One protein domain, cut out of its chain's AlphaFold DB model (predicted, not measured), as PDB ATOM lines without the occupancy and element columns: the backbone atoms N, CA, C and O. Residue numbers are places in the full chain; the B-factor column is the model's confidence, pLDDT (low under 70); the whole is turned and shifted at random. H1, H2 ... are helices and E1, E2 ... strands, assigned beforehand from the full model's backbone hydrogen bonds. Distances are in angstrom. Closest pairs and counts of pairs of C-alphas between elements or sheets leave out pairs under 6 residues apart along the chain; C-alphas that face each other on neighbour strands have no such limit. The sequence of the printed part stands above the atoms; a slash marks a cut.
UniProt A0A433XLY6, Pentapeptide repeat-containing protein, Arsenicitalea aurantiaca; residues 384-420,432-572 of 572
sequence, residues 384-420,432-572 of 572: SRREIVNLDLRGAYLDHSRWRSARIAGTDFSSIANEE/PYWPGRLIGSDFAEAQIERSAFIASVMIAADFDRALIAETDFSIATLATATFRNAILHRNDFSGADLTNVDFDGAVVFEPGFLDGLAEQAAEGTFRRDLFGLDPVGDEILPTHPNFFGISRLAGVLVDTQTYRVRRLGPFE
ATOM      1  N   SER A 384     -64.457  73.870 -58.077       94.81
ATOM      2  CA  SER A 384     -65.857  74.275 -58.148       94.81
ATOM      3  C   SER A 384     -66.022  75.738 -58.536       94.81
ATOM      4  O   SER A 384     -65.319  76.628 -58.045       94.81
ATOM      5  N   ARG A 385     -67.037  76.003 -59.366       94.12
ATOM      6  CA  ARG A 385     -67.418  77.348 -59.835       94.12
ATOM      7  C   ARG A 385     -66.310  78.081 -60.605       94.12
ATOM      8  O   ARG A 385     -66.345  79.310 -60.691       94.12
ATOM      9  N   ARG A 386     -65.325  77.358 -61.147       95.62
ATOM     10  CA  ARG A 386     -64.245  77.928 -61.968       95.62
ATOM     11  C   ARG A 386     -64.559  77.835 -63.448       95.62
ATOM     12  O   ARG A 386     -65.367  77.014 -63.872       95.62
ATOM     13  N   GLU A 387     -63.933  78.712 -64.217       96.31
ATOM     14  CA  GLU A 387     -63.916  78.618 -65.670       96.31
ATOM     15  C   GLU A 387     -62.664  77.854 -66.106       96.31
ATOM     16  O   GLU A 387     -61.545  78.218 -65.758       96.31
ATOM     17  N   ILE A 388     -62.858  76.772 -66.840       97.25
ATOM     18  CA  ILE A 388     -61.831  75.827 -67.245       97.25
ATOM     19  C   ILE A 388     -61.928  75.706 -68.759       97.25
ATOM     20  O   ILE A 388     -62.939  75.238 -69.280       97.25
ATOM     21  N   VAL A 389     -60.923  76.209 -69.472       96.69
ATOM     22  CA  VAL A 389     -60.981  76.306 -70.935       96.69
ATOM     23  C   VAL A 389     -59.714  75.735 -71.545       96.69
ATOM     24  O   VAL A 389     -58.623  76.181 -71.207       96.69
ATOM     25  N   ASN A 390     -59.846  74.785 -72.466       96.69
ATOM     26  CA  ASN A 390     -58.716  74.200 -73.194       96.69
ATOM     27  C   ASN A 390     -57.587  73.677 -72.283       96.69
ATOM     28  O   ASN A 390     -56.409  73.828 -72.614       96.69
ATOM     29  N   LEU A 391     -57.913  73.126 -71.107       97.31
ATOM     30  CA  LEU A 391     -56.906  72.427 -70.308       97.31
ATOM     31  C   LEU A 391     -56.646  71.039 -70.897       97.31
ATOM     32  O   LEU A 391     -57.567  70.373 -71.369       97.31
ATOM     33  N   ASP A 392     -55.397  70.592 -70.818       97.62
ATOM     34  CA  ASP A 392     -55.014  69.219 -71.147       97.62
ATOM     35  C   ASP A 392     -54.733  68.464 -69.844       97.62
ATOM     36  O   ASP A 392     -53.665  68.589 -69.256       97.62
ATOM     37  N   LEU A 393     -55.729  67.734 -69.347       98.31
ATOM     38  CA  LEU A 393     -55.697  66.942 -68.113       98.31
ATOM     39  C   LEU A 393     -55.508  65.450 -68.408       98.31
ATOM     40  O   LEU A 393     -55.823  64.600 -67.568       98.31
ATOM     41  N   ARG A 394     -55.002  65.103 -69.595       98.06
ATOM     42  CA  ARG A 394     -54.898  63.701 -69.968       98.06
ATOM     43  C   ARG A 394     -53.961  62.926 -69.052       98.06
ATOM     44  O   ARG A 394     -52.897  63.402 -68.654       98.06
ATOM     45  N   GLY A 395     -54.365  61.712 -68.692       96.12
ATOM     46  CA  GLY A 395     -53.596  60.863 -67.779       96.12
ATOM     47  C   GLY A 395     -53.441  61.426 -66.356       96.12
ATOM     48  O   GLY A 395     -52.629  60.901 -65.593       96.12
ATOM     49  N   ALA A 396     -54.157  62.499 -65.995       97.12
ATOM     50  CA  ALA A 396     -54.114  63.081 -64.658       97.12
ATOM     51  C   ALA A 396     -54.870  62.219 -63.633       97.12
ATOM     52  O   ALA A 396     -55.818  61.497 -63.952       97.12
ATOM     53  N   TYR A 397     -54.464  62.335 -62.369       95.38
ATOM     54  CA  TYR A 397     -55.105  61.675 -61.233       95.38
ATOM     55  C   TYR A 397     -56.010  62.673 -60.514       95.38
ATOM     56  O   TYR A 397     -55.554  63.489 -59.717       95.38
ATOM     57  N   LEU A 398     -57.304  62.580 -60.791       97.12
ATOM     58  CA  LEU A 398     -58.379  63.473 -60.361       97.12
ATOM     59  C   LEU A 398     -59.436  62.742 -59.518       97.12
ATOM     60  O   LEU A 398     -60.569  63.213 -59.394       97.12
ATOM     61  N   ASP A 399     -59.087  61.598 -58.924       94.94
ATOM     62  CA  ASP A 399     -59.985  60.845 -58.044       94.94
ATOM     63  C   ASP A 399     -60.554  61.771 -56.948       94.94
ATOM     64  O   ASP A 399     -59.801  62.501 -56.297       94.94
ATOM     65  N   HIS A 400     -61.875  61.771 -56.750       92.75
ATOM     66  CA  HIS A 400     -62.598  62.603 -55.770       92.75
ATOM     67  C   HIS A 400     -62.392  64.126 -55.905       92.75
ATOM     68  O   HIS A 400     -62.635  64.895 -54.960       92.75
ATOM     69  N   SER A 401     -61.923  64.584 -57.067       95.56
ATOM     70  CA  SER A 401     -61.866  66.011 -57.400       95.56
ATOM     71  C   SER A 401     -63.269  66.604 -57.555       95.56
ATOM     72  O   SER A 401     -64.231  65.905 -57.879       95.56
ATOM     73  N   ARG A 402     -63.394  67.906 -57.292       95.50
ATOM     74  CA  ARG A 402     -64.662  68.632 -57.338       95.50
ATOM     75  C   ARG A 402     -64.644  69.698 -58.423       95.50
ATOM     76  O   ARG A 402     -63.797  70.581 -58.434       95.50
ATOM     77  N   TRP A 403     -65.656  69.646 -59.270       97.00
ATOM     78  CA  TRP A 403     -65.916  70.515 -60.413       97.00
ATOM     79  C   TRP A 403     -67.339  71.077 -60.362       97.00
ATOM     80  O   TRP A 403     -67.861  71.574 -61.359       97.00
ATOM     81  N   ARG A 404     -67.985  71.012 -59.190       94.75
ATOM     82  CA  ARG A 404     -69.378  71.423 -59.007       94.75
ATOM     83  C   ARG A 404     -69.623  72.838 -59.525       94.75
ATOM     84  O   ARG A 404     -68.907  73.774 -59.147       94.75
ATOM     85  N   SER A 405     -70.624  72.992 -60.387       95.06
ATOM     86  CA  SER A 405     -70.966  74.265 -61.043       95.06
ATOM     87  C   SER A 405     -69.810  74.940 -61.808       95.06
ATOM     88  O   SER A 405     -69.843  76.156 -62.015       95.06
ATOM     89  N   ALA A 406     -68.763  74.203 -62.193       96.12
ATOM     90  CA  ALA A 406     -67.698  74.720 -63.050       96.12
ATOM     91  C   ALA A 406     -68.197  74.905 -64.491       96.12
ATOM     92  O   ALA A 406     -69.151  74.255 -64.920       96.12
ATOM     93  N   ARG A 407     -67.547  75.795 -65.244       95.81
ATOM     94  CA  ARG A 407     -67.736  75.927 -66.693       95.81
ATOM     95  C   ARG A 407     -66.512  75.365 -67.383       95.81
ATOM     96  O   ARG A 407     -65.445  75.952 -67.267       95.81
ATOM     97  N   ILE A 408     -66.681  74.247 -68.061       97.56
ATOM     98  CA  ILE A 408     -65.637  73.448 -68.680       97.56
ATOM     99  C   ILE A 408     -65.883  73.463 -70.185       97.56
ATOM    100  O   ILE A 408     -66.948  73.059 -70.646       97.56
ATOM    101  N   ALA A 409     -64.919  73.965 -70.949       96.19
ATOM    102  CA  ALA A 409     -65.016  74.045 -72.401       96.19
ATOM    103  C   ALA A 409     -63.710  73.596 -73.058       96.19
ATOM    104  O   ALA A 409     -62.635  74.023 -72.633       96.19
ATOM    105  N   GLY A 410     -63.776  72.760 -74.098       96.88
ATOM    106  CA  GLY A 410     -62.576  72.382 -74.859       96.88
ATOM    107  C   GLY A 410     -61.536  71.594 -74.059       96.88
ATOM    108  O   GLY A 410     -60.376  71.578 -74.449       96.88
ATOM    109  N   THR A 411     -61.899  71.033 -72.902       98.50
ATOM    110  CA  THR A 411     -60.940  70.438 -71.957       98.50
ATOM    111  C   THR A 411     -60.857  68.931 -72.145       98.50
ATOM    112  O   THR A 411     -61.875  68.273 -72.356       98.50
ATOM    113  N   ASP A 412     -59.650  68.385 -72.044       98.50
ATOM    114  CA  ASP A 412     -59.379  66.973 -72.293       98.50
ATOM    115  C   ASP A 412     -58.979  66.246 -70.999       98.50
ATOM    116  O   ASP A 412     -57.916  66.496 -70.442       98.50
ATOM    117  N   PHE A 413     -59.838  65.351 -70.514       98.56
ATOM    118  CA  PHE A 413     -59.637  64.490 -69.342       98.56
ATOM    119  C   PHE A 413     -59.283  63.043 -69.723       98.56
ATOM    120  O   PHE A 413     -59.313  62.148 -68.873       98.56
ATOM    121  N   SER A 414     -59.006  62.789 -71.000       98.44
ATOM    122  CA  SER A 414     -58.856  61.442 -71.544       98.44
ATOM    123  C   SER A 414     -57.656  60.694 -70.960       98.44
ATOM    124  O   SER A 414     -56.699  61.266 -70.435       98.44
ATOM    125  N   SER A 415     -57.664  59.374 -71.083       97.88
ATOM    126  CA  SER A 415     -56.428  58.603 -70.959       97.88
ATOM    127  C   SER A 415     -55.495  58.907 -72.141       97.88
ATOM    128  O   SER A 415     -55.941  59.336 -73.202       97.88
ATOM    129  N   ILE A 416     -54.187  58.698 -71.972       97.12
ATOM    130  CA  ILE A 416     -53.199  58.918 -73.044       97.12
ATOM    131  C   ILE A 416     -52.871  57.569 -73.673       97.12
ATOM    132  O   ILE A 416     -52.485  56.649 -72.957       97.12
ATOM    133  N   ALA A 417     -53.003  57.426 -74.991       94.62
ATOM    134  CA  ALA A 417     -52.541  56.222 -75.683       94.62
ATOM    135  C   ALA A 417     -51.037  56.031 -75.453       94.62
ATOM    136  O   ALA A 417     -50.283  57.004 -75.474       94.62
ATOM    137  N   ASN A 418     -50.577  54.803 -75.216       93.88
ATOM    138  CA  ASN A 418     -49.166  54.550 -74.898       93.88
ATOM    139  C   ASN A 418     -48.193  55.098 -75.956       93.88
ATOM    140  O   ASN A 418     -47.074  55.476 -75.615       93.88
ATOM    141  N   GLU A 419     -48.616  55.164 -77.216       93.31
ATOM    142  CA  GLU A 419     -47.849  55.709 -78.338       93.31
ATOM    143  C   GLU A 419     -47.725  57.244 -78.297       93.31
ATOM    144  O   GLU A 419     -46.805  57.802 -78.893       93.31
ATOM    145  N   GLU A 420     -48.632  57.925 -77.592       93.31
ATOM    146  CA  GLU A 420     -48.666  59.383 -77.420       93.31
ATOM    147  C   GLU A 420     -47.994  59.853 -76.121       93.31
ATOM    148  O   GLU A 420     -47.799  61.059 -75.928       93.31
ATOM    149  N   PRO A 432     -53.047  49.450 -72.166       90.00
ATOM    150  CA  PRO A 432     -52.859  50.067 -73.484       90.00
ATOM    151  C   PRO A 432     -52.821  51.604 -73.441       90.00
ATOM    152  O   PRO A 432     -52.331  52.233 -74.375       90.00
ATOM    153  N   TYR A 433     -53.297  52.198 -72.347       93.06
ATOM    154  CA  TYR A 433     -53.292  53.637 -72.113       93.06
ATOM    155  C   TYR A 433     -52.616  53.962 -70.782       93.06
ATOM    156  O   TYR A 433     -52.696  53.186 -69.824       93.06
ATOM    157  N   TRP A 434     -52.044  55.159 -70.690       93.50
ATOM    158  CA  TRP A 434     -51.810  55.822 -69.419       93.50
ATOM    159  C   TRP A 434     -53.147  56.328 -68.862       93.50
ATOM    160  O   TRP A 434     -53.775  57.191 -69.485       93.50
ATOM    161  N   PRO A 435     -53.614  55.808 -67.717       89.31
ATOM    162  CA  PRO A 435     -54.981  56.037 -67.277       89.31
ATOM    163  C   PRO A 435     -55.192  57.479 -66.796       89.31
ATOM    164  O   PRO A 435     -54.499  57.940 -65.889       89.31
ATOM    165  N   GLY A 436     -56.186  58.166 -67.358       94.75
ATOM    166  CA  GLY A 436     -56.795  59.358 -66.764       94.75
ATOM    167  C   GLY A 436     -57.833  58.920 -65.737       94.75
ATOM    168  O   GLY A 436     -58.784  58.220 -66.082       94.75
ATOM    169  N   ARG A 437     -57.639  59.259 -64.459       95.50
ATOM    170  CA  ARG A 437     -58.456  58.725 -63.357       95.50
ATOM    171  C   ARG A 437     -59.296  59.805 -62.708       95.50
ATOM    172  O   ARG A 437     -58.755  60.777 -62.204       95.50
ATOM    173  N   LEU A 438     -60.606  59.603 -62.664       97.12
ATOM    174  CA  LEU A 438     -61.596  60.534 -62.121       97.12
ATOM    175  C   LEU A 438     -62.617  59.808 -61.227       97.12
ATOM    176  O   LEU A 438     -63.793  60.177 -61.184       97.12
ATOM    177  N   ILE A 439     -62.191  58.758 -60.520       94.88
ATOM    178  CA  ILE A 439     -63.077  57.928 -59.691       94.88
ATOM    179  C   ILE A 439     -63.717  58.789 -58.602       94.88
ATOM    180  O   ILE A 439     -63.018  59.487 -57.870       94.88
ATOM    181  N   GLY A 440     -65.044  58.756 -58.486       92.81
ATOM    182  CA  GLY A 440     -65.771  59.537 -57.482       92.81
ATOM    183  C   GLY A 440     -65.703  61.052 -57.667       92.81
ATOM    184  O   GLY A 440     -66.031  61.786 -56.738       92.81
ATOM    185  N   SER A 441     -65.268  61.537 -58.832       96.12
ATOM    186  CA  SER A 441     -65.284  62.969 -59.138       96.12
ATOM    187  C   SER A 441     -66.710  63.541 -59.102       96.12
ATOM    188  O   SER A 441     -67.705  62.840 -59.323       96.12
ATOM    189  N   ASP A 442     -66.808  64.822 -58.755       95.88
ATOM    190  CA  ASP A 442     -68.065  65.562 -58.615       95.88
ATOM    191  C   ASP A 442     -68.140  66.670 -59.671       95.88
ATOM    192  O   ASP A 442     -67.549  67.734 -59.505       95.88
ATOM    193  N   PHE A 443     -68.873  66.411 -60.750       98.19
ATOM    194  CA  PHE A 443     -69.242  67.353 -61.807       98.19
ATOM    195  C   PHE A 443     -70.696  67.833 -61.666       98.19
ATOM    196  O   PHE A 443     -71.263  68.362 -62.629       98.19
ATOM    197  N   ALA A 444     -71.319  67.686 -60.491       96.19
ATOM    198  CA  ALA A 444     -72.714  68.055 -60.311       96.19
ATOM    199  C   ALA A 444     -72.937  69.531 -60.674       96.19
ATOM    200  O   ALA A 444     -72.159  70.426 -60.329       96.19
ATOM    201  N   GLU A 445     -74.017  69.814 -61.395       96.06
ATOM    202  CA  GLU A 445     -74.358  71.160 -61.863       96.06
ATOM    203  C   GLU A 445     -73.303  71.828 -62.767       96.06
ATOM    204  O   GLU A 445     -73.431  73.022 -63.045       96.06
ATOM    205  N   ALA A 446     -72.270  71.124 -63.239       96.81
ATOM    206  CA  ALA A 446     -71.274  71.692 -64.147       96.81
ATOM    207  C   ALA A 446     -71.863  71.977 -65.541       96.81
ATOM    208  O   ALA A 446     -72.869  71.394 -65.948       96.81
ATOM    209  N   GLN A 447     -71.228  72.887 -66.277       95.88
ATOM    210  CA  GLN A 447     -71.445  73.105 -67.708       95.88
ATOM    211  C   GLN A 447     -70.228  72.543 -68.431       95.88
ATOM    212  O   GLN A 447     -69.137  73.067 -68.235       95.88
ATOM    213  N   ILE A 448     -70.404  71.484 -69.210       97.06
ATOM    214  CA  ILE A 448     -69.340  70.785 -69.928       97.06
ATOM    215  C   ILE A 448     -69.677  70.838 -71.413       97.06
ATOM    216  O   ILE A 448     -70.694  70.306 -71.848       97.06
ATOM    217  N   GLU A 449     -68.840  71.518 -72.184       94.44
ATOM    218  CA  GLU A 449     -69.038  71.702 -73.619       94.44
ATOM    219  C   GLU A 449     -67.774  71.294 -74.379       94.44
ATOM    220  O   GLU A 449     -66.666  71.687 -73.998       94.44
ATOM    221  N   ARG A 450     -67.923  70.549 -75.482       95.75
ATOM    222  CA  ARG A 450     -66.820  70.262 -76.421       95.75
ATOM    223  C   ARG A 450     -65.573  69.704 -75.723       95.75
ATOM    224  O   ARG A 450     -64.468  70.172 -75.969       95.75
ATOM    225  N   SER A 451     -65.770  68.797 -74.773       98.31
ATOM    226  CA  SER A 451     -64.716  68.240 -73.911       98.31
ATOM    227  C   SER A 451     -64.574  66.733 -74.138       98.31
ATOM    228  O   SER A 451     -65.445  66.119 -74.753       98.31
ATOM    229  N   ALA A 452     -63.484  66.134 -73.659       98.50
ATOM    230  CA  ALA A 452     -63.175  64.724 -73.898       98.50
ATOM    231  C   ALA A 452     -62.863  63.972 -72.597       98.50
ATOM    232  O   ALA A 452     -62.174  64.489 -71.722       98.50
ATOM    233  N   PHE A 453     -63.366  62.745 -72.489       98.56
ATOM    234  CA  PHE A 453     -63.153  61.789 -71.398       98.56
ATOM    235  C   PHE A 453     -62.747  60.411 -71.954       98.56
ATOM    236  O   PHE A 453     -63.017  59.377 -71.335       98.56
ATOM    237  N   ILE A 454     -62.104  60.382 -73.123       98.06
ATOM    238  CA  ILE A 454     -61.843  59.171 -73.908       98.06
ATOM    239  C   ILE A 454     -61.023  58.174 -73.086       98.06
ATOM    240  O   ILE A 454     -59.978  58.516 -72.527       98.06
ATOM    241  N   ALA A 455     -61.500  56.933 -72.996       96.88
ATOM    242  CA  ALA A 455     -60.864  55.842 -72.252       96.88
ATOM    243  C   ALA A 455     -60.521  56.172 -70.780       96.88
ATOM    244  O   ALA A 455     -59.671  55.511 -70.174       96.88
ATOM    245  N   SER A 456     -61.132  57.205 -70.193       97.56
ATOM    246  CA  SER A 456     -60.871  57.618 -68.812       97.56
ATOM    247  C   SER A 456     -61.605  56.725 -67.807       97.56
ATOM    248  O   SER A 456     -62.641  56.124 -68.104       97.56
ATOM    249  N   VAL A 457     -61.064  56.612 -66.593       96.56
ATOM    250  CA  VAL A 457     -61.644  55.804 -65.514       96.56
ATOM    251  C   VAL A 457     -62.479  56.704 -64.609       96.56
ATOM    252  O   VAL A 457     -61.939  57.421 -63.769       96.56
ATOM    253  N   MET A 458     -63.802  56.651 -64.757       96.38
ATOM    254  CA  MET A 458     -64.769  57.562 -64.129       96.38
ATOM    255  C   MET A 458     -65.789  56.826 -63.250       96.38
ATOM    256  O   MET A 458     -66.961  57.202 -63.170       96.38
ATOM    257  N   ILE A 459     -65.346  55.762 -62.580       93.19
ATOM    258  CA  ILE A 459     -66.203  54.940 -61.721       93.19
ATOM    259  C   ILE A 459     -66.876  55.822 -60.665       93.19
ATOM    260  O   ILE A 459     -66.207  56.569 -59.946       93.19
ATOM    261  N   ALA A 460     -68.200  55.712 -60.567       92.44
ATOM    262  CA  ALA A 460     -69.030  56.482 -59.646       92.44
ATOM    263  C   ALA A 460     -68.825  58.006 -59.748       92.44
ATOM    264  O   ALA A 460     -68.958  58.696 -58.737       92.44
ATOM    265  N   ALA A 461     -68.479  58.542 -60.925       96.19
ATOM    266  CA  ALA A 461     -68.497  59.982 -61.179       96.19
ATOM    267  C   ALA A 461     -69.933  60.537 -61.121       96.19
ATOM    268  O   ALA A 461     -70.897  59.838 -61.425       96.19
ATOM    269  N   ASP A 462     -70.079  61.791 -60.710       96.56
ATOM    270  CA  ASP A 462     -71.381  62.434 -60.516       96.56
ATOM    271  C   ASP A 462     -71.532  63.610 -61.469       96.56
ATOM    272  O   ASP A 462     -70.788  64.581 -61.379       96.56
ATOM    273  N   PHE A 463     -72.495  63.505 -62.372       98.31
ATOM    274  CA  PHE A 463     -72.890  64.530 -63.327       98.31
ATOM    275  C   PHE A 463     -74.328  65.002 -63.078       98.31
ATOM    276  O   PHE A 463     -74.990  65.518 -63.985       98.31
ATOM    277  N   ASP A 464     -74.856  64.824 -61.865       97.00
ATOM    278  CA  ASP A 464     -76.236  65.171 -61.551       97.00
ATOM    279  C   ASP A 464     -76.490  66.659 -61.833       97.00
ATOM    280  O   ASP A 464     -75.742  67.547 -61.417       97.00
ATOM    281  N   ARG A 465     -77.575  66.949 -62.559       96.19
ATOM    282  CA  ARG A 465     -77.973  68.304 -62.984       96.19
ATOM    283  C   ARG A 465     -76.916  69.049 -63.818       96.19
ATOM    284  O   ARG A 465     -76.968  70.282 -63.922       96.19
ATOM    285  N   ALA A 466     -75.934  68.349 -64.384       97.06
ATOM    286  CA  ALA A 466     -74.963  68.949 -65.290       97.06
ATOM    287  C   ALA A 466     -75.600  69.272 -66.651       97.06
ATOM    288  O   ALA A 466     -76.576  68.652 -67.070       97.06
ATOM    289  N   LEU A 467     -75.048  70.260 -67.350       94.94
ATOM    290  CA  LEU A 467     -75.281  70.480 -68.777       94.94
ATOM    291  C   LEU A 467     -74.075  69.921 -69.527       94.94
ATOM    292  O   LEU A 467     -72.978  70.436 -69.337       94.94
ATOM    293  N   ILE A 468     -74.275  68.899 -70.356       96.25
ATOM    294  CA  ILE A 468     -73.201  68.217 -71.082       96.25
ATOM    295  C   ILE A 468     -73.543  68.201 -72.567       96.25
ATOM    296  O   ILE A 468     -74.502  67.545 -72.989       96.25
ATOM    297  N   ALA A 469     -72.763  68.944 -73.346       93.25
ATOM    298  CA  ALA A 469     -72.966  69.089 -74.776       93.25
ATOM    299  C   ALA A 469     -71.689  68.789 -75.562       93.25
ATOM    300  O   ALA A 469     -70.603  69.236 -75.186       93.25
ATOM    301  N   GLU A 470     -71.830  68.076 -76.679       94.50
ATOM    302  CA  GLU A 470     -70.731  67.796 -77.614       94.50
ATOM    303  C   GLU A 470     -69.514  67.178 -76.904       94.50
ATOM    304  O   GLU A 470     -68.374  67.554 -77.162       94.50
ATOM    305  N   THR A 471     -69.759  66.298 -75.929       97.75
ATOM    306  CA  THR A 471     -68.715  65.689 -75.099       97.75
ATOM    307  C   THR A 471     -68.493  64.234 -75.489       97.75
ATOM    308  O   THR A 471     -69.447  63.479 -75.685       97.75
ATOM    309  N   ASP A 472     -67.225  63.849 -75.582       98.56
ATOM    310  CA  ASP A 472     -66.800  62.503 -75.958       98.56
ATOM    311  C   ASP A 472     -66.500  61.664 -74.706       98.56
ATOM    312  O   ASP A 472     -65.577  61.971 -73.951       98.56
ATOM    313  N   PHE A 473     -67.289  60.614 -74.475       98.56
ATOM    314  CA  PHE A 473     -67.091  59.598 -73.435       98.56
ATOM    315  C   PHE A 473     -66.681  58.242 -74.026       98.56
ATOM    316  O   PHE A 473     -66.829  57.211 -73.365       98.56
ATOM    317  N   SER A 474     -66.191  58.201 -75.265       98.12
ATOM    318  CA  SER A 474     -65.861  56.946 -75.927       98.12
ATOM    319  C   SER A 474     -64.848  56.132 -75.119       98.12
ATOM    320  O   SER A 474     -63.850  56.640 -74.603       98.12
ATOM    321  N   ILE A 475     -65.132  54.840 -74.950       96.94
ATOM    322  CA  ILE A 475     -64.300  53.877 -74.207       96.94
ATOM    323  C   ILE A 475     -64.170  54.220 -72.699       96.94
ATOM    324  O   ILE A 475     -63.464  53.539 -71.953       96.94
ATOM    325  N   ALA A 476     -64.854  55.255 -72.194       97.75
ATOM    326  CA  ALA A 476     -64.778  55.641 -70.790       97.75
ATOM    327  C   ALA A 476     -65.396  54.570 -69.876       97.75
ATOM    328  O   ALA A 476     -66.425  53.966 -70.182       97.75
ATOM    329  N   THR A 477     -64.792  54.361 -68.706       97.00
ATOM    330  CA  THR A 477     -65.360  53.496 -67.666       97.00
ATOM    331  C   THR A 477     -66.257  54.321 -66.752       97.00
ATOM    332  O   THR A 477     -65.775  54.917 -65.789       97.00
ATOM    333  N   LEU A 478     -67.556  54.363 -67.047       96.75
ATOM    334  CA  LEU A 478     -68.556  55.140 -66.306       96.75
ATOM    335  C   LEU A 478     -69.326  54.299 -65.282       96.75
ATOM    336  O   LEU A 478     -70.313  54.777 -64.733       96.75
ATOM    337  N   ALA A 479     -68.894  53.067 -64.992       93.19
ATOM    338  CA  ALA A 479     -69.602  52.165 -64.087       93.19
ATOM    339  C   ALA A 479     -70.064  52.877 -62.803       93.19
ATOM    340  O   ALA A 479     -69.271  53.497 -62.087       93.19
ATOM    341  N   THR A 480     -71.358  52.776 -62.495       93.00
ATOM    342  CA  THR A 480     -72.047  53.396 -61.349       93.00
ATOM    343  C   THR A 480     -72.084  54.933 -61.315       93.00
ATOM    344  O   THR A 480     -72.525  55.503 -60.311       93.00
ATOM    345  N   ALA A 481     -71.681  55.621 -62.386       96.12
ATOM    346  CA  ALA A 481     -71.830  57.071 -62.507       96.12
ATOM    347  C   ALA A 481     -73.309  57.507 -62.525       96.12
ATOM    348  O   ALA A 481     -74.215  56.697 -62.756       96.12
ATOM    349  N   THR A 482     -73.562  58.789 -62.274       97.06
ATOM    350  CA  THR A 482     -74.914  59.365 -62.275       97.06
ATOM    351  C   THR A 482     -75.002  60.576 -63.193       97.06
ATOM    352  O   THR A 482     -74.100  61.401 -63.233       97.06
ATOM    353  N   PHE A 483     -76.100  60.673 -63.936       98.06
ATOM    354  CA  PHE A 483     -76.470  61.785 -64.813       98.06
ATOM    355  C   PHE A 483     -77.880  62.277 -64.453       98.06
ATOM    356  O   PHE A 483     -78.672  62.656 -65.322       98.06
ATOM    357  N   ARG A 484     -78.253  62.224 -63.167       96.31
ATOM    358  CA  ARG A 484     -79.644  62.439 -62.760       96.31
ATOM    359  C   ARG A 484     -80.053  63.872 -63.020       96.31
ATOM    360  O   ARG A 484     -79.396  64.807 -62.562       96.31
ATOM    361  N   ASN A 485     -81.172  64.065 -63.705       95.62
ATOM    362  CA  ASN A 485     -81.638  65.394 -64.117       95.62
ATOM    363  C   ASN A 485     -80.606  66.201 -64.932       95.62
ATOM    364  O   ASN A 485     -80.721  67.424 -64.989       95.62
ATOM    365  N   ALA A 486     -79.595  65.554 -65.521       96.44
ATOM    366  CA  ALA A 486     -78.638  66.213 -66.400       96.44
ATOM    367  C   ALA A 486     -79.271  66.525 -67.761       96.44
ATOM    368  O   ALA A 486     -80.286  65.942 -68.139       96.44
ATOM    369  N   ILE A 487     -78.656  67.419 -68.524       93.75
ATOM    370  CA  ILE A 487     -79.021  67.694 -69.914       93.75
ATOM    371  C   ILE A 487     -77.919  67.145 -70.803       93.75
ATOM    372  O   ILE A 487     -76.767  67.550 -70.662       93.75
ATOM    373  N   LEU A 488     -78.284  66.251 -71.720       94.62
ATOM    374  CA  LEU A 488     -77.354  65.592 -72.629       94.62
ATOM    375  C   LEU A 488     -77.674  65.988 -74.072       94.62
ATOM    376  O   LEU A 488     -78.783  65.754 -74.554       94.62
ATOM    377  N   HIS A 489     -76.705  66.574 -74.774       91.44
ATOM    378  CA  HIS A 489     -76.856  66.976 -76.171       91.44
ATOM    379  C   HIS A 489     -75.634  66.574 -77.001       91.44
ATOM    380  O   HIS A 489     -74.540  67.073 -76.761       91.44
ATOM    381  N   ARG A 490     -75.820  65.714 -78.014       91.62
ATOM    382  CA  ARG A 490     -74.751  65.285 -78.945       91.62
ATOM    383  C   ARG A 490     -73.502  64.735 -78.243       91.62
ATOM    384  O   ARG A 490     -72.386  65.114 -78.577       91.62
ATOM    385  N   ASN A 491     -73.698  63.874 -77.251       96.00
ATOM    386  CA  ASN A 491     -72.595  63.208 -76.560       96.00
ATOM    387  C   ASN A 491     -72.330  61.842 -77.195       96.00
ATOM    388  O   ASN A 491     -73.274  61.190 -77.644       96.00
ATOM    389  N   ASP A 492     -71.070  61.419 -77.208       97.75
ATOM    390  CA  ASP A 492     -70.655  60.109 -77.717       97.75
ATOM    391  C   ASP A 492     -70.350  59.162 -76.552       97.75
ATOM    392  O   ASP A 492     -69.529  59.484 -75.697       97.75
ATOM    393  N   PHE A 493     -71.008  58.002 -76.509       98.25
ATOM    394  CA  PHE A 493     -70.774  56.944 -75.520       98.25
ATOM    395  C   PHE A 493     -70.204  55.662 -76.155       98.25
ATOM    396  O   PHE A 493     -70.290  54.585 -75.564       98.25
ATOM    397  N   SER A 494     -69.628  55.749 -77.358       98.44
ATOM    398  CA  SER A 494     -69.124  54.596 -78.116       98.44
ATOM    399  C   SER A 494     -68.086  53.788 -77.330       98.44
ATOM    400  O   SER A 494     -67.009  54.269 -76.992       98.44
ATOM    401  N   GLY A 495     -68.393  52.528 -77.038       97.75
ATOM    402  CA  GLY A 495     -67.574  51.612 -76.249       97.75
ATOM    403  C   GLY A 495     -67.499  51.934 -74.755       97.75
ATOM    404  O   GLY A 495     -66.673  51.332 -74.072       97.75
ATOM    405  N   ALA A 496     -68.300  52.868 -74.232       98.12
ATOM    406  CA  ALA A 496     -68.280  53.217 -72.814       98.12
ATOM    407  C   ALA A 496     -68.892  52.105 -71.948       98.12
ATOM    408  O   ALA A 496     -69.925  51.531 -72.295       98.12
ATOM    409  N   ASP A 497     -68.295  51.829 -70.789       97.75
ATOM    410  CA  ASP A 497     -68.890  50.937 -69.791       97.75
ATOM    411  C   ASP A 497     -69.965  51.691 -69.001       97.75
ATOM    412  O   ASP A 497     -69.656  52.547 -68.168       97.75
ATOM    413  N   LEU A 498     -71.229  51.351 -69.266       97.25
ATOM    414  CA  LEU A 498     -72.400  51.964 -68.641       97.25
ATOM    415  C   LEU A 498     -73.032  51.101 -67.537       97.25
ATOM    416  O   LEU A 498     -74.200  51.300 -67.182       97.25
ATOM    417  N   THR A 499     -72.271  50.166 -66.960       94.69
ATOM    418  CA  THR A 499     -72.754  49.270 -65.901       94.69
ATOM    419  C   THR A 499     -73.330  50.068 -64.732       94.69
ATOM    420  O   THR A 499     -72.631  50.844 -64.080       94.69
ATOM    421  N   ASN A 500     -74.617  49.870 -64.433       93.81
ATOM    422  CA  ASN A 500     -75.331  50.537 -63.337       93.81
ATOM    423  C   ASN A 500     -75.273  52.084 -63.369       93.81
ATOM    424  O   ASN A 500     -75.411  52.731 -62.321       93.81
ATOM    425  N   VAL A 501     -75.091  52.690 -64.548       96.06
ATOM    426  CA  VAL A 501     -75.190  54.149 -64.725       96.06
ATOM    427  C   VAL A 501     -76.635  54.605 -64.566       96.06
ATOM    428  O   VAL A 501     -77.561  53.968 -65.068       96.06
ATOM    429  N   ASP A 502     -76.837  55.712 -63.852       96.19
ATOM    430  CA  ASP A 502     -78.163  56.260 -63.573       96.19
ATOM    431  C   ASP A 502     -78.461  57.509 -64.402       96.19
ATOM    432  O   ASP A 502     -77.925  58.582 -64.135       96.19
ATOM    433  N   PHE A 503     -79.348  57.366 -65.387       97.56
ATOM    434  CA  PHE A 503     -79.837  58.458 -66.232       97.56
ATOM    435  C   PHE A 503     -81.202  59.009 -65.776       97.56
ATOM    436  O   PHE A 503     -81.839  59.745 -66.526       97.56
ATOM    437  N   ASP A 504     -81.704  58.654 -64.587       96.56
ATOM    438  CA  ASP A 504     -83.053  59.049 -64.159       96.56
ATOM    439  C   ASP A 504     -83.257  60.575 -64.148       96.56
ATOM    440  O   ASP A 504     -82.482  61.346 -63.579       96.56
ATOM    441  N   GLY A 505     -84.315  61.037 -64.807       95.38
ATOM    442  CA  GLY A 505     -84.637  62.451 -64.962       95.38
ATOM    443  C   GLY A 505     -83.804  63.200 -66.007       95.38
ATOM    444  O   GLY A 505     -84.106  64.371 -66.249       95.38
ATOM    445  N   ALA A 506     -82.793  62.577 -66.627       96.38
ATOM    446  CA  ALA A 506     -81.981  63.224 -67.656       96.38
ATOM    447  C   ALA A 506     -82.849  63.709 -68.828       96.38
ATOM    448  O   ALA A 506     -83.814  63.049 -69.218       96.38
ATOM    449  N   VAL A 507     -82.511  64.868 -69.385       93.62
ATOM    450  CA  VAL A 507     -83.206  65.482 -70.516       93.62
ATOM    451  C   VAL A 507     -82.378  65.290 -71.775       93.62
ATOM    452  O   VAL A 507     -81.197  65.642 -71.816       93.62
ATOM    453  N   VAL A 508     -83.020  64.741 -72.801       93.31
ATOM    454  CA  VAL A 508     -82.424  64.409 -74.097       93.31
ATOM    455  C   VAL A 508     -83.300  64.936 -75.230       93.31
ATOM    456  O   VAL A 508     -84.479  65.236 -75.038       93.31
ATOM    457  N   PHE A 509     -82.719  65.053 -76.421       90.25
ATOM    458  CA  PHE A 509     -83.335  65.737 -77.567       90.25
ATOM    459  C   PHE A 509     -83.629  64.796 -78.742       90.25
ATOM    460  O   PHE A 509     -83.992  65.243 -79.826       90.25
ATOM    461  N   GLU A 510     -83.461  63.487 -78.542       88.56
ATOM    462  CA  GLU A 510     -83.617  62.482 -79.590       88.56
ATOM    463  C   GLU A 510     -84.540  61.351 -79.116       88.56
ATOM    464  O   GLU A 510     -84.300  60.773 -78.052       88.56
ATOM    465  N   PRO A 511     -85.572  60.973 -79.898       89.75
ATOM    466  CA  PRO A 511     -86.482  59.888 -79.526       89.75
ATOM    467  C   PRO A 511     -85.787  58.522 -79.455       89.75
ATOM    468  O   PRO A 511     -86.234  57.647 -78.721       89.75
ATOM    469  N   GLY A 512     -84.706  58.341 -80.220       91.69
ATOM    470  CA  GLY A 512     -83.904  57.117 -80.263       91.69
ATOM    471  C   GLY A 512     -82.740  57.091 -79.274       91.69
ATOM    472  O   GLY A 512     -81.939  56.167 -79.342       91.69
ATOM    473  N   PHE A 513     -82.623  58.072 -78.366       94.94
ATOM    474  CA  PHE A 513     -81.459  58.215 -77.482       94.94
ATOM    475  C   PHE A 513     -81.108  56.920 -76.733       94.94
ATOM    476  O   PHE A 513     -79.954  56.508 -76.726       94.94
ATOM    477  N   LEU A 514     -82.100  56.253 -76.128       96.69
ATOM    478  CA  LEU A 514     -81.850  55.030 -75.357       96.69
ATOM    479  C   LEU A 514     -81.425  53.848 -76.239       96.69
ATOM    480  O   LEU A 514     -80.633  53.023 -75.792       96.69
ATOM    481  N   ASP A 515     -81.952  53.752 -77.462       96.44
ATOM    482  CA  ASP A 515     -81.577  52.694 -78.406       96.44
ATOM    483  C   ASP A 515     -80.155  52.937 -78.927       96.44
ATOM    484  O   ASP A 515     -79.324  52.035 -78.879       96.44
ATOM    485  N   GLY A 516     -79.834  54.182 -79.297       95.69
ATOM    486  CA  GLY A 516     -78.477  54.582 -79.674       95.69
ATOM    487  C   GLY A 516     -77.467  54.366 -78.544       95.69
ATOM    488  O   GLY A 516     -76.370  53.877 -78.790       95.69
ATOM    489  N   LEU A 517     -77.850  54.635 -77.293       95.88
ATOM    490  CA  LEU A 517     -77.007  54.355 -76.131       95.88
ATOM    491  C   LEU A 517     -76.735  52.853 -75.965       95.88
ATOM    492  O   LEU A 517     -75.619  52.472 -75.629       95.88
ATOM    493  N   ALA A 518     -77.725  51.996 -76.231       96.50
ATOM    494  CA  ALA A 518     -77.561  50.542 -76.182       96.50
ATOM    495  C   ALA A 518     -76.665  49.995 -77.303       96.50
ATOM    496  O   ALA A 518     -75.975  49.002 -77.091       96.50
ATOM    497  N   GLU A 519     -76.669  50.636 -78.473       96.94
ATOM    498  CA  GLU A 519     -75.775  50.303 -79.589       96.94
ATOM    499  C   GLU A 519     -74.343  50.800 -79.360       96.94
ATOM    500  O   GLU A 519     -73.387  50.124 -79.738       96.94
ATOM    501  N   GLN A 520     -74.194  51.981 -78.753       96.50
ATOM    502  CA  GLN A 520     -72.898  52.595 -78.476       96.50
ATOM    503  C   GLN A 520     -72.190  51.956 -77.283       96.50
ATOM    504  O   GLN A 520     -70.976  51.805 -77.333       96.50
ATOM    505  N   ALA A 521     -72.904  51.599 -76.215       97.31
ATOM    506  CA  ALA A 521     -72.293  51.104 -74.985       97.31
ATOM    507  C   ALA A 521     -71.450  49.836 -75.195       97.31
ATOM    508  O   ALA A 521     -71.704  49.021 -76.083       97.31
ATOM    509  N   ALA A 522     -70.470  49.627 -74.314       97.19
ATOM    510  CA  ALA A 522     -69.736  48.373 -74.253       97.19
ATOM    511  C   ALA A 522     -70.697  47.189 -74.048       97.19
ATOM    512  O   ALA A 522     -71.675  47.281 -73.295       97.19
ATOM    513  N   GLU A 523     -70.398  46.070 -74.709       95.62
ATOM    514  CA  GLU A 523     -71.263  44.891 -74.749       95.62
ATOM    515  C   GLU A 523     -71.674  44.435 -73.338       95.62
ATOM    516  O   GLU A 523     -70.834  44.205 -72.468       95.62
ATOM    517  N   GLY A 524     -72.984  44.317 -73.107       93.00
ATOM    518  CA  GLY A 524     -73.548  43.826 -71.845       93.00
ATOM    519  C   GLY A 524     -73.542  44.816 -70.675       93.00
ATOM    520  O   GLY A 524     -74.003  44.454 -69.596       93.00
ATOM    521  N   THR A 525     -73.067  46.053 -70.861       95.62
ATOM    522  CA  THR A 525     -72.969  47.036 -69.765       95.62
ATOM    523  C   THR A 525     -74.230  47.888 -69.594       95.62
ATOM    524  O   THR A 525     -74.613  48.212 -68.470       95.62
ATOM    525  N   PHE A 526     -74.930  48.219 -70.686       96.38
ATOM    526  CA  PHE A 526     -76.152  49.026 -70.646       96.38
ATOM    527  C   PHE A 526     -77.426  48.175 -70.719       96.38
ATOM    528  O   PHE A 526     -77.638  47.411 -71.661       96.38
ATOM    529  N   ARG A 527     -78.327  48.363 -69.748       94.31
ATOM    530  CA  ARG A 527     -79.644  47.710 -69.714       94.31
ATOM    531  C   ARG A 527     -80.730  48.623 -70.265       94.31
ATOM    532  O   ARG A 527     -81.292  49.453 -69.552       94.31
ATOM    533  N   ARG A 528     -81.035  48.450 -71.549       94.94
ATOM    534  CA  ARG A 528     -82.027  49.252 -72.275       94.94
ATOM    535  C   ARG A 528     -83.435  49.198 -71.668       94.94
ATOM    536  O   ARG A 528     -84.171  50.183 -71.728       94.94
ATOM    537  N   ASP A 529     -83.815  48.058 -71.111       94.88
ATOM    538  CA  ASP A 529     -85.122  47.763 -70.521       94.88
ATOM    539  C   ASP A 529     -85.373  48.476 -69.181       94.88
ATOM    540  O   ASP A 529     -86.527  48.668 -68.796       94.88
ATOM    541  N   LEU A 530     -84.320  48.942 -68.502       95.00
ATOM    542  CA  LEU A 530     -84.448  49.711 -67.261       95.00
ATOM    543  C   LEU A 530     -84.938  51.146 -67.459       95.00
ATOM    544  O   LEU A 530     -85.308  51.794 -66.476       95.00
ATOM    545  N   PHE A 531     -84.919  51.668 -68.684       97.25
ATOM    546  CA  PHE A 531     -85.161  53.081 -68.952       97.25
ATOM    547  C   PHE A 531     -86.296  53.283 -69.959       97.25
ATOM    548  O   PHE A 531     -86.387  52.615 -70.992       97.25
ATOM    549  N   GLY A 532     -87.168  54.245 -69.658       96.81
ATOM    550  CA  GLY A 532     -88.187  54.771 -70.562       96.81
ATOM    551  C   GLY A 532     -87.907  56.227 -70.934       96.81
ATOM    552  O   GLY A 532     -87.183  56.921 -70.223       96.81
ATOM    553  N   LEU A 533     -88.501  56.686 -72.036       96.44
ATOM    554  CA  LEU A 533     -88.516  58.097 -72.429       96.44
ATOM    555  C   LEU A 533     -89.944  58.624 -72.349       96.44
ATOM    556  O   LEU A 533     -90.837  58.098 -73.016       96.44
ATOM    557  N   ASP A 534     -90.138  59.681 -71.570       94.69
ATOM    558  CA  ASP A 534     -91.398  60.408 -71.495       94.69
ATOM    559  C   ASP A 534     -91.224  61.756 -72.231       94.69
ATOM    560  O   ASP A 534     -90.294  62.502 -71.912       94.69
ATOM    561  N   PRO A 535     -92.062  62.099 -73.229       92.31
ATOM    562  CA  PRO A 535     -91.979  63.395 -73.896       92.31
ATOM    563  C   PRO A 535     -92.318  64.518 -72.910       92.31
ATOM    564  O   PRO A 535     -93.272  64.411 -72.134       92.31
ATOM    565  N   VAL A 536     -91.547  65.600 -72.949       90.00
ATOM    566  CA  VAL A 536     -91.736  66.787 -72.103       90.00
ATOM    567  C   VAL A 536     -91.777  68.047 -72.968       90.00
ATOM    568  O   VAL A 536     -91.332  68.031 -74.114       90.00
ATOM    569  N   GLY A 537     -92.396  69.114 -72.460       82.50
ATOM    570  CA  GLY A 537     -92.383  70.419 -73.113       82.50
ATOM    571  C   GLY A 537     -91.154  71.243 -72.728       82.50
ATOM    572  O   GLY A 537     -90.433  70.928 -71.775       82.50
ATOM    573  N   ASP A 538     -90.940  72.344 -73.447       74.81
ATOM    574  CA  ASP A 538     -89.792  73.239 -73.251       74.81
ATOM    575  C   ASP A 538     -89.788  73.932 -71.878       74.81
ATOM    576  O   ASP A 538     -88.758  74.462 -71.458       74.81
ATOM    577  N   GLU A 539     -90.899  73.890 -71.128       77.94
ATOM    578  CA  GLU A 539     -90.997  74.435 -69.769       77.94
ATOM    579  C   GLU A 539     -89.980  73.850 -68.775       77.94
ATOM    580  O   GLU A 539     -89.694  74.470 -67.748       77.94
ATOM    581  N   ILE A 540     -89.402  72.685 -69.071       78.62
ATOM    582  CA  ILE A 540     -88.391  72.043 -68.231       78.62
ATOM    583  C   ILE A 540     -87.041  72.776 -68.272       78.62
ATOM    584  O   ILE A 540     -86.361  72.868 -67.246       78.62
ATOM    585  N   LEU A 541     -86.662  73.351 -69.419       78.81
ATOM    586  CA  LEU A 541     -85.338  73.953 -69.621       78.81
ATOM    587  C   LEU A 541     -85.121  75.205 -68.745       78.81
ATOM    588  O   LEU A 541     -84.072  75.282 -68.099       78.81
ATOM    589  N   PRO A 542     -86.091  76.142 -68.615       78.50
ATOM    590  CA  PRO A 542     -86.006  77.278 -67.688       78.50
ATOM    591  C   PRO A 542     -85.830  76.913 -66.215       78.50
ATOM    592  O   PRO A 542     -85.316  77.722 -65.447       78.50
ATOM    593  N   THR A 543     -86.254  75.714 -65.804       81.38
ATOM    594  CA  THR A 543     -86.155  75.270 -64.403       81.38
ATOM    595  C   THR A 543     -84.802  74.647 -64.058       81.38
ATOM    596  O   THR A 543     -84.503  74.427 -62.884       81.38
ATOM    597  N   HIS A 544     -83.967  74.375 -65.064       84.19
ATOM    598  CA  HIS A 544     -82.675  73.740 -64.866       84.19
ATOM    599  C   HIS A 544     -81.642  74.734 -64.287       84.19
ATOM    600  O   HIS A 544     -81.559  75.872 -64.759       84.19
ATOM    601  N   PRO A 545     -80.780  74.329 -63.330       81.94
ATOM    602  CA  PRO A 545     -79.771  75.211 -62.721       81.94
ATOM    603  C   PRO A 545     -78.835  75.882 -63.733       81.94
ATOM    604  O   PRO A 545     -78.369  76.999 -63.521       81.94
ATOM    605  N   ASN A 546     -78.590  75.208 -64.858       82.00
ATOM    606  CA  ASN A 546     -77.746  75.695 -65.946       82.00
ATOM    607  C   ASN A 546     -78.513  76.398 -67.076       82.00
ATOM    608  O   ASN A 546     -77.973  76.517 -68.174       82.00
ATOM    609  N   PHE A 547     -79.730  76.901 -66.834       77.81
ATOM    610  CA  PHE A 547     -80.559  77.551 -67.859       77.81
ATOM    611  C   PHE A 547     -79.821  78.600 -68.700       77.81
ATOM    612  O   PHE A 547     -79.949  78.614 -69.919       77.81
ATOM    613  N   PHE A 548     -78.978  79.434 -68.092       70.00
ATOM    614  CA  PHE A 548     -78.196  80.415 -68.850       70.00
ATOM    615  C   PHE A 548     -77.197  79.777 -69.832       70.00
ATOM    616  O   PHE A 548     -76.992  80.323 -70.913       70.00
ATOM    617  N   GLY A 549     -76.598  78.630 -69.496       69.81
ATOM    618  CA  GLY A 549     -75.767  77.862 -70.433       69.81
ATOM    619  C   GLY A 549     -76.608  77.306 -71.584       69.81
ATOM    620  O   GLY A 549     -76.296  77.537 -72.749       69.81
ATOM    621  N   ILE A 550     -77.764  76.720 -71.256       67.94
ATOM    622  CA  ILE A 550     -78.747  76.231 -72.238       67.94
ATOM    623  C   ILE A 550     -79.191  77.356 -73.179       67.94
ATOM    624  O   ILE A 550     -79.310  77.141 -74.377       67.94
ATOM    625  N   SER A 551     -79.381  78.579 -72.675       62.97
ATOM    626  CA  SER A 551     -79.806  79.725 -73.487       62.97
ATOM    627  C   SER A 551     -78.787  80.129 -74.562       62.97
ATOM    628  O   SER A 551     -79.170  80.680 -75.589       62.97
ATOM    629  N   ARG A 552     -77.496  79.817 -74.374       66.38
ATOM    630  CA  ARG A 552     -76.476  79.991 -75.424       66.38
ATOM    631  C   ARG A 552     -76.528  78.874 -76.461       66.38
ATOM    632  O   ARG A 552     -76.278  79.132 -77.632       66.38
ATOM    633  N   LEU A 553     -76.910  77.670 -76.037       63.25
ATOM    634  CA  LEU A 553     -77.234  76.546 -76.918       63.25
ATOM    635  C   LEU A 553     -78.618  76.701 -77.579       63.25
ATOM    636  O   LEU A 553     -78.932  75.973 -78.516       63.25
ATOM    637  N   ALA A 554     -79.448  77.658 -77.143       55.25
ATOM    638  CA  ALA A 554     -80.835  77.798 -77.590       55.25
ATOM    639  C   ALA A 554     -80.975  78.066 -79.092       55.25
ATOM    640  O   ALA A 554     -81.974  77.667 -79.669       55.25
ATOM    641  N   GLY A 555     -79.971  78.637 -79.766       58.66
ATOM    642  CA  GLY A 555     -79.989  78.728 -81.234       58.66
ATOM    643  C   GLY A 555     -80.038  77.363 -81.946       58.66
ATOM    644  O   GLY A 555     -80.424  77.305 -83.107       58.66
ATOM    645  N   VAL A 556     -79.661  76.283 -81.252       56.59
ATOM    646  CA  VAL A 556     -79.590  74.898 -81.751       56.59
ATOM    647  C   VAL A 556     -80.714  74.020 -81.183       56.59
ATOM    648  O   VAL A 556     -81.092  73.041 -81.816       56.59
ATOM    649  N   LEU A 557     -81.250  74.362 -80.006       62.19
ATOM    650  CA  LEU A 557     -82.267  73.568 -79.297       62.19
ATOM    651  C   LEU A 557     -83.715  74.001 -79.588       62.19
ATOM    652  O   LEU A 557     -84.643  73.282 -79.224       62.19
ATOM    653  N   VAL A 558     -83.919  75.158 -80.226       54.19
ATOM    654  CA  VAL A 558     -85.250  75.637 -80.642       54.19
ATOM    655  C   VAL A 558     -85.877  74.642 -81.629       54.19
ATOM    656  O   VAL A 558     -85.208  74.166 -82.543       54.19
ATOM    657  N   ASP A 559     -87.152  74.314 -81.411       61.56
ATOM    658  CA  ASP A 559     -87.988  73.388 -82.200       61.56
ATOM    659  C   ASP A 559     -87.648  71.885 -82.104       61.56
ATOM    660  O   ASP A 559     -88.220  71.075 -82.839       61.56
ATOM    661  N   THR A 560     -86.767  71.469 -81.184       72.75
ATOM    662  CA  THR A 560     -86.460  70.040 -80.984       72.75
ATOM    663  C   THR A 560     -87.308  69.451 -79.857       72.75
ATOM    664  O   THR A 560     -87.250  69.921 -78.726       72.75
ATOM    665  N   GLN A 561     -88.073  68.392 -80.145       84.44
ATOM    666  CA  GLN A 561     -88.855  67.687 -79.124       84.44
ATOM    667  C   GLN A 561     -87.934  67.167 -78.012       84.44
ATOM    668  O   GLN A 561     -86.989  66.422 -78.272       84.44
ATOM    669  N   THR A 562     -88.243  67.528 -76.766       89.88
ATOM    670  CA  THR A 562     -87.484  67.090 -75.594       89.88
ATOM    671  C   THR A 562     -88.125  65.867 -74.941       89.88
ATOM    672  O   THR A 562     -89.346  65.668 -74.964       89.88
ATOM    673  N   TYR A 563     -87.276  65.021 -74.362       93.19
ATOM    674  CA  TYR A 563     -87.664  63.809 -73.652       93.19
ATOM    675  C   TYR A 563     -86.964  63.766 -72.302       93.19
ATOM    676  O   TYR A 563     -85.799  64.144 -72.180       93.19
ATOM    677  N   ARG A 564     -87.667  63.269 -71.289       95.19
ATOM    678  CA  ARG A 564     -87.111  62.964 -69.975       95.19
ATOM    679  C   ARG A 564     -86.943  61.455 -69.844       95.19
ATOM    680  O   ARG A 564     -87.891  60.698 -70.049       95.19
ATOM    681  N   VAL A 565     -85.745  61.026 -69.474       97.31
ATOM    682  CA  VAL A 565     -85.450  59.637 -69.133       97.31
ATOM    683  C   VAL A 565     -86.093  59.314 -67.786       97.31
ATOM    684  O   VAL A 565     -85.972  60.082 -66.833       97.31
ATOM    685  N   ARG A 566     -86.769  58.171 -67.692       97.00
ATOM    686  CA  ARG A 566     -87.345  57.656 -66.447       97.00
ATOM    687  C   ARG A 566     -86.840  56.250 -66.185       97.00
ATOM    688  O   ARG A 566     -87.013  55.361 -67.019       97.00
ATOM    689  N   ARG A 567     -86.265  56.033 -65.005       95.25
ATOM    690  CA  ARG A 567     -85.880  54.701 -64.533       95.25
ATOM    691  C   ARG A 567     -87.128  53.896 -64.151       95.25
ATOM    692  O   ARG A 567     -88.005  54.378 -63.435       95.25
ATOM    693  N   LEU A 568     -87.218  52.665 -64.650       95.12
ATOM    694  CA  LEU A 568     -88.388  51.786 -64.529       95.12
ATOM    695  C   LEU A 568     -88.256  50.740 -63.412       95.12
ATOM    696  O   LEU A 568     -89.270  50.217 -62.952       95.12
ATOM    697  N   GLY A 569     -87.035  50.448 -62.958       88.81
ATOM    698  CA  GLY A 569     -86.754  49.429 -61.945       88.81
ATOM    699  C   GLY A 569     -85.470  49.701 -61.154       88.81
ATOM    700  O   GLY A 569     -84.740  50.645 -61.469       88.81
ATOM    701  N   PRO A 570     -85.201  48.914 -60.096       86.25
ATOM    702  CA  PRO A 570     -83.969  49.029 -59.323       86.25
ATOM    703  C   PRO A 570     -82.755  48.558 -60.133       86.25
ATOM    704  O   PRO A 570     -82.877  47.793 -61.091       86.25
ATOM    705  N   PHE A 571     -81.570  49.001 -59.716       85.69
ATOM    706  CA  PHE A 571     -80.330  48.364 -60.142       85.69
ATOM    707  C   PHE A 571     -80.192  46.997 -59.467       85.69
ATOM    708  O   PHE A 571     -80.746  46.785 -58.386       85.69
ATOM    709  N   GLU A 572     -79.490  46.083 -60.134       66.81
ATOM    710  CA  GLU A 572     -79.158  44.769 -59.575       66.81
ATOM    711  C   GLU A 572     -77.760  44.798 -58.964       66.81
ATOM    712  O   GLU A 572     -76.878  45.493 -59.538       66.81
TER     713      GLU A 572
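Overview. This is residues 384 to 420 and 432 to 572 of the 572 residues of the protein "Pentapeptide repeat-containing protein" of Arsenicitalea aurantiaca (UniProt A0A433XLY6). With little regular structure, the chain winds in stacked turns, E1 to E5 a parallel wall, H3 over it, antiparallel E6 and E7 at one end. Of 178 printed residues, 52 are in named elements, in order E1 to E5, H1, E6, H2, H3, E7; the class is mixed. The whole is compact: radius of gyration of the C-alphas 15.3 A, spans 45 by 36 by 24 A.

Arrangement. E1 to E5, three residues each, begin at residues 387, 407, 447, 467 and 487; N 388 and O 407 are within hydrogen-bond range at 2.7 A. H3, residues 547 to 557, is on this sheet, its height over the sheet 10.1 A. N 532 of E6, 531 to 536, is 2.9 A from O 566 of E7, 562 to 567.

Along the chain. C-alpha 387 is at (-63.916, 78.618, -65.670), C-alpha 567 at (-85.880, 54.701, -64.533). H1 is residues 513 to 520, H2 538 to 543.

Size, cuts and confidence. Residues 421 to 431 are cut out, with 10.9 A between C-alphas 420 and 432. The pLDDT is under 70 at residues 549 to 559 and 572.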